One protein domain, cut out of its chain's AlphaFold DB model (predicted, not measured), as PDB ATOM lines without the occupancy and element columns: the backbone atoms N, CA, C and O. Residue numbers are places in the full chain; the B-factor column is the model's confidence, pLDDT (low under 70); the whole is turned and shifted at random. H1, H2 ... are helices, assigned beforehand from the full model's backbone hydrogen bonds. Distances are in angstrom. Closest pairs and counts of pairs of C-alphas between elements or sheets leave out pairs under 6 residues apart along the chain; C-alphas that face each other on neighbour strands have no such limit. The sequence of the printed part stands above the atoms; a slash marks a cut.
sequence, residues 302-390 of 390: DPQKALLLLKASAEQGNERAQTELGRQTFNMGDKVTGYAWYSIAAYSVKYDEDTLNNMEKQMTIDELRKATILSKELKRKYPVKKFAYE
ATOM      1  N   ASP A 302     -40.799 -45.910 -14.906       96.81
ATOM      2  CA  ASP A 302     -40.675 -47.099 -14.059       96.81
ATOM      3  C   ASP A 302     -39.808 -46.777 -12.824       96.81
ATOM      4  O   ASP A 302     -38.590 -46.985 -12.823       96.81
ATOM      5  N   PRO A 303     -40.415 -46.239 -11.750       93.44
ATOM      6  CA  PRO A 303     -39.672 -45.830 -10.561       93.44
ATOM      7  C   PRO A 303     -38.983 -46.994  -9.837       93.44
ATOM      8  O   PRO A 303     -37.959 -46.787  -9.192       93.44
ATOM      9  N   GLN A 304     -39.515 -48.216  -9.941       94.31
ATOM     10  CA  GLN A 304     -38.907 -49.384  -9.300       94.31
ATOM     11  C   GLN A 304     -37.614 -49.774 -10.011       94.31
ATOM     12  O   GLN A 304     -36.583 -49.963  -9.361       94.31
ATOM     13  N   LYS A 305     -37.637 -49.826 -11.348       96.25
ATOM     14  CA  LYS A 305     -36.429 -50.082 -12.135       96.25
ATOM     15  C   LYS A 305     -35.389 -48.978 -11.955       96.25
ATOM     16  O   LYS A 305     -34.205 -49.282 -11.822       96.25
ATOM     17  N   ALA A 306     -35.826 -47.721 -11.871       96.88
ATOM     18  CA  ALA A 306     -34.935 -46.611 -11.563       96.88
ATOM     19  C   ALA A 306     -34.238 -46.765 -10.204       96.88
ATOM     20  O   ALA A 306     -33.028 -46.586 -10.122       96.88
ATOM     21  N   LEU A 307     -34.965 -47.141  -9.147       96.88
ATOM     22  CA  LEU A 307     -34.369 -47.353  -7.823       96.88
ATOM     23  C   LEU A 307     -33.324 -48.471  -7.815       96.88
ATOM     24  O   LEU A 307     -32.303 -48.338  -7.144       96.88
ATOM     25  N   LEU A 308     -33.550 -49.556  -8.561       97.75
ATOM     26  CA  LEU A 308     -32.570 -50.640  -8.688       97.75
ATOM     27  C   LEU A 308     -31.278 -50.157  -9.360       97.75
ATOM     28  O   LEU A 308     -30.188 -50.461  -8.878       97.75
ATOM     29  N   LEU A 309     -31.402 -49.370 -10.431       98.31
ATOM     30  CA  LEU A 309     -30.266 -48.782 -11.142       98.31
ATOM     31  C   LEU A 309     -29.525 -47.739 -10.290       98.31
ATOM     32  O   LEU A 309     -28.300 -47.787 -10.193       98.31
ATOM     33  N   LEU A 310     -30.256 -46.848  -9.612       98.00
ATOM     34  CA  LEU A 310     -29.678 -45.881  -8.674       98.00
ATOM     35  C   LEU A 310     -28.938 -46.580  -7.542       98.00
ATOM     36  O   LEU A 310     -27.844 -46.159  -7.187       98.00
ATOM     37  N   LYS A 311     -29.500 -47.664  -6.998       97.94
ATOM     38  CA  LYS A 311     -28.836 -48.461  -5.970       97.94
ATOM     39  C   LYS A 311     -27.543 -49.083  -6.488       97.94
ATOM     40  O   LYS A 311     -26.520 -48.937  -5.828       97.94
ATOM     41  N   ALA A 312     -27.569 -49.709  -7.664       98.12
ATOM     42  CA  ALA A 312     -26.370 -50.283  -8.272       98.12
ATOM     43  C   ALA A 312     -25.264 -49.228  -8.470       98.12
ATOM     44  O   ALA A 312     -24.112 -49.471  -8.121       98.12
ATOM     45  N   SER A 313     -25.620 -48.027  -8.931       97.50
ATOM     46  CA  SER A 313     -24.678 -46.916  -9.101       97.50
ATOM     47  C   SER A 313     -24.172 -46.349  -7.760       97.50
ATOM     48  O   SER A 313     -22.973 -46.129  -7.564       97.50
ATOM     49  N   ALA A 314     -25.069 -46.174  -6.786       96.25
ATOM     50  CA  ALA A 314     -24.763 -45.642  -5.462       96.25
ATOM     51  C   ALA A 314     -23.802 -46.543  -4.670       96.25
ATOM     52  O   ALA A 314     -22.893 -46.046  -3.998       96.25
ATOM     53  N   GLU A 315     -23.957 -47.864  -4.779       96.88
ATOM     54  CA  GLU A 315     -23.071 -48.852  -4.152       96.88
ATOM     55  C   GLU A 315     -21.662 -48.865  -4.771       96.88
ATOM     56  O   GLU A 315     -20.704 -49.291  -4.128       96.88
ATOM     57  N   GLN A 316     -21.485 -48.323  -5.978       96.56
ATOM     58  CA  GLN A 316     -20.160 -48.118  -6.577       96.56
ATOM     59  C   GLN A 316     -19.480 -46.817  -6.121       96.56
ATOM     60  O   GLN A 316     -18.284 -46.614  -6.384       96.56
ATOM     61  N   GLY A 317     -20.216 -45.969  -5.396       94.31
ATOM     62  CA  GLY A 317     -19.750 -44.691  -4.870       94.31
ATOM     63  C   GLY A 317     -20.187 -43.473  -5.682       94.31
ATOM     64  O   GLY A 317     -19.698 -42.388  -5.393       94.31
ATOM     65  N   ASN A 318     -21.055 -43.604  -6.694       93.50
ATOM     66  CA  ASN A 318     -21.482 -42.445  -7.484       93.50
ATOM     67  C   ASN A 318     -22.247 -41.432  -6.616       93.50
ATOM     68  O   ASN A 318     -23.331 -41.719  -6.109       93.50
ATOM     69  N   GLU A 319     -21.668 -40.239  -6.456       91.38
ATOM     70  CA  GLU A 319     -22.182 -39.159  -5.603       91.38
ATOM     71  C   GLU A 319     -23.606 -38.724  -5.986       91.38
ATOM     72  O   GLU A 319     -24.481 -38.578  -5.124       91.38
ATOM     73  N   ARG A 320     -23.859 -38.545  -7.288       90.69
ATOM     74  CA  ARG A 320     -25.163 -38.102  -7.795       90.69
ATOM     75  C   ARG A 320     -26.221 -39.190  -7.602       90.69
ATOM     76  O   ARG A 320     -27.331 -38.886  -7.171       90.69
ATOM     77  N   ALA A 321     -25.868 -40.455  -7.822       94.50
ATOM     78  CA  ALA A 321     -26.759 -41.589  -7.599       94.50
ATOM     79  C   ALA A 321     -27.081 -41.805  -6.117       94.50
ATOM     80  O   ALA A 321     -28.231 -42.077  -5.786       94.50
ATOM     81  N   GLN A 322     -26.104 -41.648  -5.216       94.56
ATOM     82  CA  GLN A 322     -26.334 -41.700  -3.766       94.56
ATOM     83  C   GLN A 322     -27.318 -40.610  -3.319       94.56
ATOM     84  O   GLN A 322     -28.265 -40.896  -2.583       94.56
ATOM     85  N   THR A 323     -27.138 -39.384  -3.820       92.25
ATOM     86  CA  THR A 323     -28.042 -38.253  -3.556       92.25
ATOM     87  C   THR A 323     -29.459 -38.552  -4.051       92.25
ATOM     88  O   THR A 323     -30.427 -38.418  -3.300       92.25
ATOM     89  N   GLU A 324     -29.599 -38.997  -5.301       93.69
ATOM     90  CA  GLU A 324     -30.914 -39.225  -5.900       93.69
ATOM     91  C   GLU A 324     -31.617 -40.458  -5.320       93.69
ATOM     92  O   GLU A 324     -32.812 -40.403  -5.028       93.69
ATOM     93  N   LEU A 325     -30.883 -41.539  -5.032       96.00
ATOM     94  CA  LEU A 325     -31.410 -42.694  -4.302       96.00
ATOM     95  C   LEU A 325     -31.949 -42.274  -2.935       96.00
ATOM     96  O   LEU A 325     -33.052 -42.680  -2.561       96.00
ATOM     97  N   GLY A 326     -31.192 -41.448  -2.208       95.25
ATOM     98  CA  GLY A 326     -31.604 -40.903  -0.920       95.25
ATOM     99  C   GLY A 326     -32.903 -40.105  -1.025       95.25
ATOM    100  O   GLY A 326     -33.857 -40.377  -0.295       95.25
ATOM    101  N   ARG A 327     -32.980 -39.189  -1.999       93.69
ATOM    102  CA  ARG A 327     -34.164 -38.360  -2.269       93.69
ATOM    103  C   ARG A 327     -35.396 -39.206  -2.591       93.69
ATOM    104  O   ARG A 327     -36.446 -39.021  -1.977       93.69
ATOM    105  N   GLN A 328     -35.274 -40.146  -3.528       95.06
ATOM    106  CA  GLN A 328     -36.389 -40.993  -3.956       95.06
ATOM    107  C   GLN A 328     -36.861 -41.918  -2.828       95.06
ATOM    108  O   GLN A 328     -38.058 -42.000  -2.563       95.06
ATOM    109  N   THR A 329     -35.931 -42.553  -2.112       96.06
ATOM    110  CA  THR A 329     -36.250 -43.459  -0.996       96.06
ATOM    111  C   THR A 329     -36.940 -42.716   0.151       96.06
ATOM    112  O   THR A 329     -37.944 -43.197   0.680       96.06
ATOM    113  N   PHE A 330     -36.470 -41.505   0.474       95.56
ATOM    114  CA  PHE A 330     -37.091 -40.642   1.480       95.56
ATOM    115  C   PHE A 330     -38.531 -40.278   1.099       95.56
ATOM    116  O   PHE A 330     -39.450 -40.434   1.903       95.56
ATOM    117  N   ASN A 331     -38.740 -39.845  -0.149       92.44
ATOM    118  CA  ASN A 331     -40.054 -39.443  -0.657       92.44
ATOM    119  C   ASN A 331     -41.053 -40.608  -0.733       92.44
ATOM    120  O   ASN A 331     -42.257 -40.385  -0.634       92.44
ATOM    121  N   MET A 332     -40.573 -41.847  -0.880       92.69
ATOM    122  CA  MET A 332     -41.409 -43.053  -0.833       92.69
ATOM    123  C   MET A 332     -41.767 -43.502   0.594       92.69
ATOM    124  O   MET A 332     -42.537 -44.446   0.756       92.69
ATOM    125  N   GLY A 333     -41.252 -42.821   1.623       94.44
ATOM    126  CA  GLY A 333     -41.617 -43.026   3.025       94.44
ATOM    127  C   GLY A 333     -40.557 -43.725   3.875       94.44
ATOM    128  O   GLY A 333     -40.651 -43.669   5.101       94.44
ATOM    129  N   ASP A 334     -39.514 -44.314   3.278       96.25
ATOM    130  CA  ASP A 334     -38.366 -44.831   4.035       96.25
ATOM    131  C   ASP A 334     -37.379 -43.694   4.331       96.25
ATOM    132  O   ASP A 334     -36.327 -43.525   3.706       96.25
ATOM    133  N   LYS A 335     -37.763 -42.871   5.310       97.31
ATOM    134  CA  LYS A 335     -37.014 -41.679   5.712       97.31
ATOM    135  C   LYS A 335     -35.626 -42.008   6.255       97.31
ATOM    136  O   LYS A 335     -34.687 -41.258   6.008       97.31
ATOM    137  N   VAL A 336     -35.486 -43.121   6.977       98.00
ATOM    138  CA  VAL A 336     -34.218 -43.521   7.606       98.00
ATOM    139  C   VAL A 336     -33.189 -43.877   6.540       98.00
ATOM    140  O   VAL A 336     -32.089 -43.324   6.547       98.00
ATOM    141  N   THR A 337     -33.546 -44.760   5.605       96.81
ATOM    142  CA  THR A 337     -32.644 -45.160   4.518       96.81
ATOM    143  C   THR A 337     -32.403 -44.006   3.552       96.81
ATOM    144  O   THR A 337     -31.266 -43.785   3.132       96.81
ATOM    145  N   GLY A 338     -33.449 -43.234   3.237       96.31
ATOM    146  CA  GLY A 338     -33.361 -42.077   2.352       96.31
ATOM    147  C   GLY A 338     -32.391 -41.012   2.862       96.31
ATOM    148  O   GLY A 338     -31.455 -40.639   2.156       96.31
ATOM    149  N   TYR A 339     -32.541 -40.590   4.121       96.00
ATOM    150  CA  TYR A 339     -31.620 -39.641   4.750       96.00
ATOM    151  C   TYR A 339     -30.199 -40.211   4.849       96.00
ATOM    152  O   TYR A 339     -29.217 -39.503   4.608       96.00
ATOM    153  N   ALA A 340     -30.065 -41.500   5.180       95.75
ATOM    154  CA  ALA A 340     -28.758 -42.131   5.300       95.75
ATOM    155  C   ALA A 340     -27.975 -42.089   3.981       95.75
ATOM    156  O   ALA A 340     -26.825 -41.671   3.998       95.75
ATOM    157  N   TRP A 341     -28.586 -42.439   2.846       95.19
ATOM    158  CA  TRP A 341     -27.935 -42.321   1.535       95.19
ATOM    159  C   TRP A 341     -27.659 -40.870   1.135       95.19
ATOM    160  O   TRP A 341     -26.551 -40.566   0.692       95.19
ATOM    161  N   TYR A 342     -28.628 -39.973   1.345       93.56
ATOM    162  CA  TYR A 342     -28.498 -38.557   0.985       93.56
ATOM    163  C   TYR A 342     -27.330 -37.884   1.712       93.56
ATOM    164  O   TYR A 342     -26.507 -37.201   1.105       93.56
ATOM    165  N   SER A 343     -27.226 -38.118   3.022       90.81
ATOM    166  CA  SER A 343     -26.208 -37.497   3.872       90.81
ATOM    167  C   SER A 343     -24.779 -37.893   3.495       90.81
ATOM    168  O   SER A 343     -23.873 -37.085   3.665       90.81
ATOM    169  N   ILE A 344     -24.545 -39.083   2.930       88.94
ATOM    170  CA  ILE A 344     -23.194 -39.519   2.525       88.94
ATOM    171  C   ILE A 344     -22.615 -38.592   1.450       88.94
ATOM    172  O   ILE A 344     -21.453 -38.192   1.566       88.94
ATOM    173  N   ALA A 345     -23.432 -38.242   0.453       79.38
ATOM    174  CA  ALA A 345     -23.067 -37.394  -0.682       79.38
ATOM    175  C   ALA A 345     -23.231 -35.891  -0.385       79.38
ATOM    176  O   ALA A 345     -22.434 -35.068  -0.830       79.38
ATOM    177  N   ALA A 346     -24.206 -35.504   0.439       66.50
ATOM    178  CA  ALA A 346     -24.394 -34.104   0.820       66.50
ATOM    179  C   ALA A 346     -23.208 -33.526   1.621       66.50
ATOM    180  O   ALA A 346     -22.987 -32.323   1.594       66.50
ATOM    181  N   TYR A 347     -22.385 -34.354   2.280       60.22
ATOM    182  CA  TYR A 347     -21.154 -33.872   2.925       60.22
ATOM    183  C   TYR A 347     -19.981 -33.630   1.956       60.22
ATOM    184  O   TYR A 347     -19.007 -32.987   2.351       60.22
ATOM    185  N   SER A 348     -20.027 -34.135   0.716       62.56
ATOM    186  CA  SER A 348     -19.020 -33.835  -0.318       62.56
ATOM    187  C   SER A 348     -19.403 -32.646  -1.202       62.56
ATOM    188  O   SER A 348     -18.516 -31.970  -1.734       62.56
ATOM    189  N   VAL A 349     -20.695 -32.323  -1.290       55.81
ATOM    190  CA  VAL A 349     -21.210 -31.105  -1.924       55.81
ATOM    191  C   VAL A 349     -21.414 -30.036  -0.853       55.81
ATOM    192  O   VAL A 349     -22.311 -30.128  -0.031       55.81
ATOM    193  N   LYS A 350     -20.620 -28.967  -0.872       55.56
ATOM    194  CA  LYS A 350     -20.662 -27.857   0.105       55.56
ATOM    195  C   LYS A 350     -21.977 -27.026   0.108       55.56
ATOM    196  O   LYS A 350     -21.950 -25.891   0.568       55.56
ATOM    197  N   TYR A 351     -23.082 -27.529  -0.456       52.28
ATOM    198  CA  TYR A 351     -24.233 -26.731  -0.905       52.28
ATOM    199  C   TYR A 351     -25.629 -27.333  -0.672       52.28
ATOM    200  O   TYR A 351     -26.576 -26.824  -1.264       52.28
ATOM    201  N   ASP A 352     -25.813 -28.352   0.177       67.62
ATOM    202  CA  ASP A 352     -27.175 -28.874   0.409       67.62
ATOM    203  C   ASP A 352     -27.564 -29.127   1.872       67.62
ATOM    204  O   ASP A 352     -28.279 -30.074   2.213       67.62
ATOM    205  N   GLU A 353     -27.100 -28.242   2.755       75.44
ATOM    206  CA  GLU A 353     -27.539 -28.213   4.155       75.44
ATOM    207  C   GLU A 353     -29.046 -27.949   4.271       75.44
ATOM    208  O   GLU A 353     -29.703 -28.533   5.129       75.44
ATOM    209  N   ASP A 354     -29.628 -27.135   3.385       83.94
ATOM    210  CA  ASP A 354     -31.058 -26.817   3.420       83.94
ATOM    211  C   ASP A 354     -31.939 -28.043   3.162       83.94
ATOM    212  O   ASP A 354     -32.932 -28.244   3.871       83.94
ATOM    213  N   THR A 355     -31.589 -28.899   2.193       87.12
ATOM    214  CA  THR A 355     -32.362 -30.127   1.953       87.12
ATOM    215  C   THR A 355     -32.217 -31.102   3.111       87.12
ATOM    216  O   THR A 355     -33.229 -31.651   3.549       87.12
ATOM    217  N   LEU A 356     -31.007 -31.275   3.662       88.62
ATOM    218  CA  LEU A 356     -30.809 -32.095   4.859       88.62
ATOM    219  C   LEU A 356     -31.644 -31.568   6.030       88.62
ATOM    220  O   LEU A 356     -32.457 -32.312   6.567       88.62
ATOM    221  N   ASN A 357     -31.552 -30.277   6.347       89.38
ATOM    222  CA  ASN A 357     -32.340 -29.634   7.402       89.38
ATOM    223  C   ASN A 357     -33.851 -29.833   7.195       89.38
ATOM    224  O   ASN A 357     -34.603 -30.046   8.146       89.38
ATOM    225  N   ASN A 358     -34.325 -29.771   5.949       91.25
ATOM    226  CA  ASN A 358     -35.733 -29.998   5.625       91.25
ATOM    227  C   ASN A 358     -36.147 -31.471   5.738       91.25
ATOM    228  O   ASN A 358     -37.286 -31.742   6.125       91.25
ATOM    229  N   MET A 359     -35.257 -32.420   5.435       93.81
ATOM    230  CA  MET A 359     -35.479 -33.840   5.719       93.81
ATOM    231  C   MET A 359     -35.523 -34.089   7.230       93.81
ATOM    232  O   MET A 359     -36.438 -34.762   7.704       93.81
ATOM    233  N   GLU A 360     -34.613 -33.486   8.002       94.00
ATOM    234  CA  GLU A 360     -34.551 -33.644   9.460       94.00
ATOM    235  C   GLU A 360     -35.821 -33.160  10.155       94.00
ATOM    236  O   GLU A 360     -36.355 -33.859  11.015       94.00
ATOM    237  N   LYS A 361     -36.370 -32.017   9.729       96.12
ATOM    238  CA  LYS A 361     -37.653 -31.493  10.238       96.12
ATOM    239  C   LYS A 361     -38.827 -32.454  10.035       96.12
ATOM    240  O   LYS A 361     -39.836 -32.332  10.722       96.12
ATOM    241  N   GLN A 362     -38.724 -33.379   9.083       96.38
ATOM    242  CA  GLN A 362     -39.758 -34.367   8.779       96.38
ATOM    243  C   GLN A 362     -39.526 -35.710   9.484       96.38
ATOM    244  O   GLN A 362     -40.327 -36.632   9.297       96.38
ATOM    245  N   MET A 363     -38.455 -35.844  10.266       97.31
ATOM    246  CA  MET A 363     -38.065 -37.071  10.952       97.31
ATOM    247  C   MET A 363     -38.179 -36.916  12.469       97.31
ATOM    248  O   MET A 363     -37.987 -35.847  13.043       97.31
ATOM    249  N   THR A 364     -38.464 -38.022  13.141       98.06
ATOM    250  CA  THR A 364     -38.364 -38.125  14.596       98.06
ATOM    251  C   THR A 364     -36.903 -38.226  15.040       98.06
ATOM    252  O   THR A 364     -36.020 -38.631  14.280       98.06
ATOM    253  N   ILE A 365     -36.642 -37.929  16.316       96.00
ATOM    254  CA  ILE A 365     -35.303 -38.060  16.916       96.00
ATOM    255  C   ILE A 365     -34.762 -39.495  16.770       96.00
ATOM    256  O   ILE A 365     -33.574 -39.685  16.503       96.00
ATOM    257  N   ASP A 366     -35.618 -40.508  16.913       97.19
ATOM    258  CA  ASP A 366     -35.205 -41.910  16.790       97.19
ATOM    259  C   ASP A 366     -34.894 -42.309  15.343       97.19
ATOM    260  O   ASP A 366     -33.924 -43.032  15.103       97.19
ATOM    261  N   GLU A 367     -35.665 -41.820  14.368       97.69
ATOM    262  CA  GLU A 367     -35.353 -42.007  12.946       97.69
ATOM    263  C   GLU A 367     -34.019 -41.350  12.586       97.69
ATOM    264  O   GLU A 367     -33.186 -41.983  11.938       97.69
ATOM    265  N   LEU A 368     -33.769 -40.127  13.064       96.38
ATOM    266  CA  LEU A 368     -32.510 -39.415  12.831       96.38
ATOM    267  C   LEU A 368     -31.307 -40.142  13.425       96.38
ATOM    268  O   LEU A 368     -30.272 -40.275  12.767       96.38
ATOM    269  N   ARG A 369     -31.439 -40.676  14.644       96.94
ATOM    270  CA  ARG A 369     -30.391 -41.497  15.268       96.94
ATOM    271  C   ARG A 369     -30.071 -42.726  14.426       96.94
ATOM    272  O   ARG A 369     -28.898 -42.979  14.152       96.94
ATOM    273  N   LYS A 370     -31.094 -43.464  13.982       98.12
ATOM    274  CA  LYS A 370     -30.920 -44.642  13.116       98.12
ATOM    275  C   LYS A 370     -30.267 -44.267  11.787       98.12
ATOM    276  O   LYS A 370     -29.311 -44.920  11.377       98.12
ATOM    277  N   ALA A 371     -30.728 -43.189  11.157       96.75
ATOM    278  CA  ALA A 371     -30.217 -42.734   9.870       96.75
ATOM    279  C   ALA A 371     -28.754 -42.276   9.963       96.75
ATOM    280  O   ALA A 371     -27.949 -42.595   9.095       96.75
ATOM    281  N   THR A 372     -28.378 -41.610  11.057       93.81
ATOM    282  CA  THR A 372     -26.992 -41.187  11.320       93.81
ATOM    283  C   THR A 372     -26.048 -42.381  11.481       93.81
ATOM    284  O   THR A 372     -24.918 -42.353  10.990       93.81
ATOM    285  N   ILE A 373     -26.488 -43.438  12.172       96.56
ATOM    286  CA  ILE A 373     -25.709 -44.677  12.317       96.56
ATOM    287  C   ILE A 373     -25.549 -45.347  10.948       96.56
ATOM    288  O   ILE A 373     -24.424 -45.627  10.534       96.56
ATOM    289  N   LEU A 374     -26.654 -45.515  10.218       97.00
ATOM    290  CA  LEU A 374     -26.660 -46.138   8.896       97.00
ATOM    291  C   LEU A 374     -25.794 -45.367   7.886       97.00
ATOM    292  O   LEU A 374     -25.021 -45.975   7.153       97.00
ATOM    293  N   SER A 375     -25.854 -44.034   7.887       94.25
ATOM    294  CA  SER A 375     -25.030 -43.173   7.027       94.25
ATOM    295  C   SER A 375     -23.534 -43.439   7.218       94.25
ATOM    296  O   SER A 375     -22.792 -43.581   6.245       94.25
ATOM    297  N   LYS A 376     -23.076 -43.608   8.468       93.31
ATOM    298  CA  LYS A 376     -21.672 -43.944   8.764       93.31
ATOM    299  C   LYS A 376     -21.277 -45.314   8.214       93.31
ATOM    300  O   LYS A 376     -20.175 -45.465   7.683       93.31
ATOM    301  N   GLU A 377     -22.156 -46.307   8.330       95.44
ATOM    302  CA  GLU A 377     -21.919 -47.652   7.799       95.44
ATOM    303  C   GLU A 377     -21.854 -47.656   6.271       95.44
ATOM    304  O   GLU A 377     -20.907 -48.196   5.691       95.44
ATOM    305  N   LEU A 378     -22.821 -47.003   5.627       95.06
ATOM    306  CA  LEU A 378     -22.892 -46.872   4.178       95.06
ATOM    307  C   LEU A 378     -21.699 -46.084   3.632       95.06
ATOM    308  O   LEU A 378     -21.071 -46.548   2.691       95.06
ATOM    309  N   LYS A 379     -21.298 -44.973   4.264       92.69
ATOM    310  CA  LYS A 379     -20.100 -44.206   3.876       92.69
ATOM    311  C   LYS A 379     -18.824 -45.046   3.932       92.69
ATOM    312  O   LYS A 379     -17.945 -44.883   3.092       92.69
ATOM    313  N   ARG A 380     -18.710 -45.942   4.920       93.25
ATOM    314  CA  ARG A 380     -17.568 -46.863   5.036       93.25
ATOM    315  C   ARG A 380     -17.590 -47.931   3.945       93.25
ATOM    316  O   ARG A 380     -16.533 -48.304   3.449       93.25
ATOM    317  N   LYS A 381     -18.772 -48.450   3.608       96.19
ATOM    318  CA  LYS A 381     -18.936 -49.537   2.634       96.19
ATOM    319  C   LYS A 381     -18.867 -49.044   1.184       96.19
ATOM    320  O   LYS A 381     -18.290 -49.723   0.342       96.19
ATOM    321  N   TYR A 382     -19.424 -47.867   0.922       94.88
ATOM    322  CA  TYR A 382     -19.630 -47.277  -0.398       94.88
ATOM    323  C   TYR A 382     -19.163 -45.809  -0.394       94.88
ATOM    324  O   TYR A 382     -19.980 -44.882  -0.413       94.88
ATOM    325  N   PRO A 383     -17.845 -45.565  -0.300       91.75
ATOM    326  CA  PRO A 383     -17.309 -44.212  -0.229       91.75
ATOM    327  C   PRO A 383     -17.632 -43.420  -1.500       91.75
ATOM    328  O   PRO A 383     -17.587 -43.968  -2.602       91.75
ATOM    329  N   VAL A 384     -17.916 -42.126  -1.335       90.62
ATOM    330  CA  VAL A 384     -18.220 -41.205  -2.440       90.62
ATOM    331  C   VAL A 384     -17.038 -41.115  -3.407       90.62
ATOM    332  O   VAL A 384     -15.893 -40.919  -2.993       90.62
ATOM    333  N   LYS A 385     -17.328 -41.210  -4.702       89.81
ATOM    334  CA  LYS A 385     -16.398 -41.059  -5.820       89.81
ATOM    335  C   LYS A 385     -16.981 -40.088  -6.839       89.81
ATOM    336  O   LYS A 385     -18.184 -40.086  -7.092       89.81
ATOM    337  N   LYS A 386     -16.091 -39.310  -7.455       81.50
ATOM    338  CA  LYS A 386     -16.384 -38.516  -8.650       81.50
ATOM    339  C   LYS A 386     -15.774 -39.217  -9.853       81.50
ATOM    340  O   LYS A 386     -14.581 -39.527  -9.830       81.50
ATOM    341  N   PHE A 387     -16.584 -39.477 -10.869       81.81
ATOM    342  CA  PHE A 387     -16.126 -40.070 -12.120       81.81
ATOM    343  C   PHE A 387     -15.708 -38.943 -13.074       81.81
ATOM    344  O   PHE A 387     -16.367 -37.916 -13.153       81.81
ATOM    345  N   ALA A 388     -14.561 -39.086 -13.743       70.50
ATOM    346  CA  ALA A 388     -13.936 -37.985 -14.492       70.50
ATOM    347  C   ALA A 388     -14.662 -37.609 -15.801       70.50
ATOM    348  O   ALA A 388     -14.350 -36.577 -16.390       70.50
ATOM    349  N   TYR A 389     -15.582 -38.460 -16.257       70.12
ATOM    350  CA  TYR A 389     -16.390 -38.303 -17.471       70.12
ATOM    351  C   TYR A 389     -17.856 -37.938 -17.158       70.12
ATOM    352  O   TYR A 389     -18.711 -37.994 -18.039       70.12
ATOM    353  N   GLU A 390     -18.127 -37.586 -15.896       64.25
ATOM    354  CA  GLU A 390     -19.392 -37.069 -15.350       64.25
ATOM    355  C   GLU A 390     -19.370 -35.545 -15.186       64.25
ATOM    356  O   GLU A 390     -20.472 -34.958 -15.030       64.25
TER     357      GLU A 390
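What this domain is: This is residues 302 to 390 of the 390 residues of the protein "Sel1 repeat family protein" of Providencia sp. 2.29 (UniProt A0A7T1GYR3). Start from the longest helix, H5: it crosses H3, the core of the domain, while H2 packs on the opposite side of H3, the short H4 packs on a third side, and H1 packs on H2. H1 to H4 fold back and forth along the chain. The printed part has 89 residues with five named helices, H1 to H5 in order, and no named strand: class all helix. It is compact, with a radius of gyration of the C-alphas of 12.2 A, spanning 38 by 30 by 23 A.

How they stand to each other: Look first at H5, residues 365 to 381, which touches the hub H3, residues 335 to 346, at a steep tilt of 49 degrees; their closest C-alphas, Ala 340 and Ser 375, are 4.2 A apart. H3 and H2, residues 319 to 331, form a hairpin, with the closest C-alphas, Gly 326 and Gly 338, 3.9 A apart. H3 also forms a hairpin with H4, residues 353 to 360, at a shallow tilt of 13 degrees; the closest C-alphas, Tyr 339 and Met 359, are 7.0 A apart. H2 forms another hairpin with H1, residues 303 to 315, closest at the C-alphas of Ala 314 and Gln 322, 4.6 A apart. H2 and H5 are apart. Every O i to N i+4 pair is within hydrogen-bond range in H1, H2, H4 and H5; in H3, 6 of 8 are.

Where its parts are: Find C-alpha 365 at (-35.303, -38.060, 16.916); from there H5 runs 24.6 A to C-alpha 381 at (-18.936, -49.537, 2.634). H1 begins at C-alpha 303, (-39.672, -45.830, -10.561), and measures 18.0 A, H2 18.5 A, H3 15.5 A and H4 10.3 A.

The domain as a whole: The C-alphas farthest apart, Asp 366 and Tyr 389, are 39.3 A apart. The printed part has no cut, and no link is long. Confidence is under 70 at residues 346 to 352 and 390.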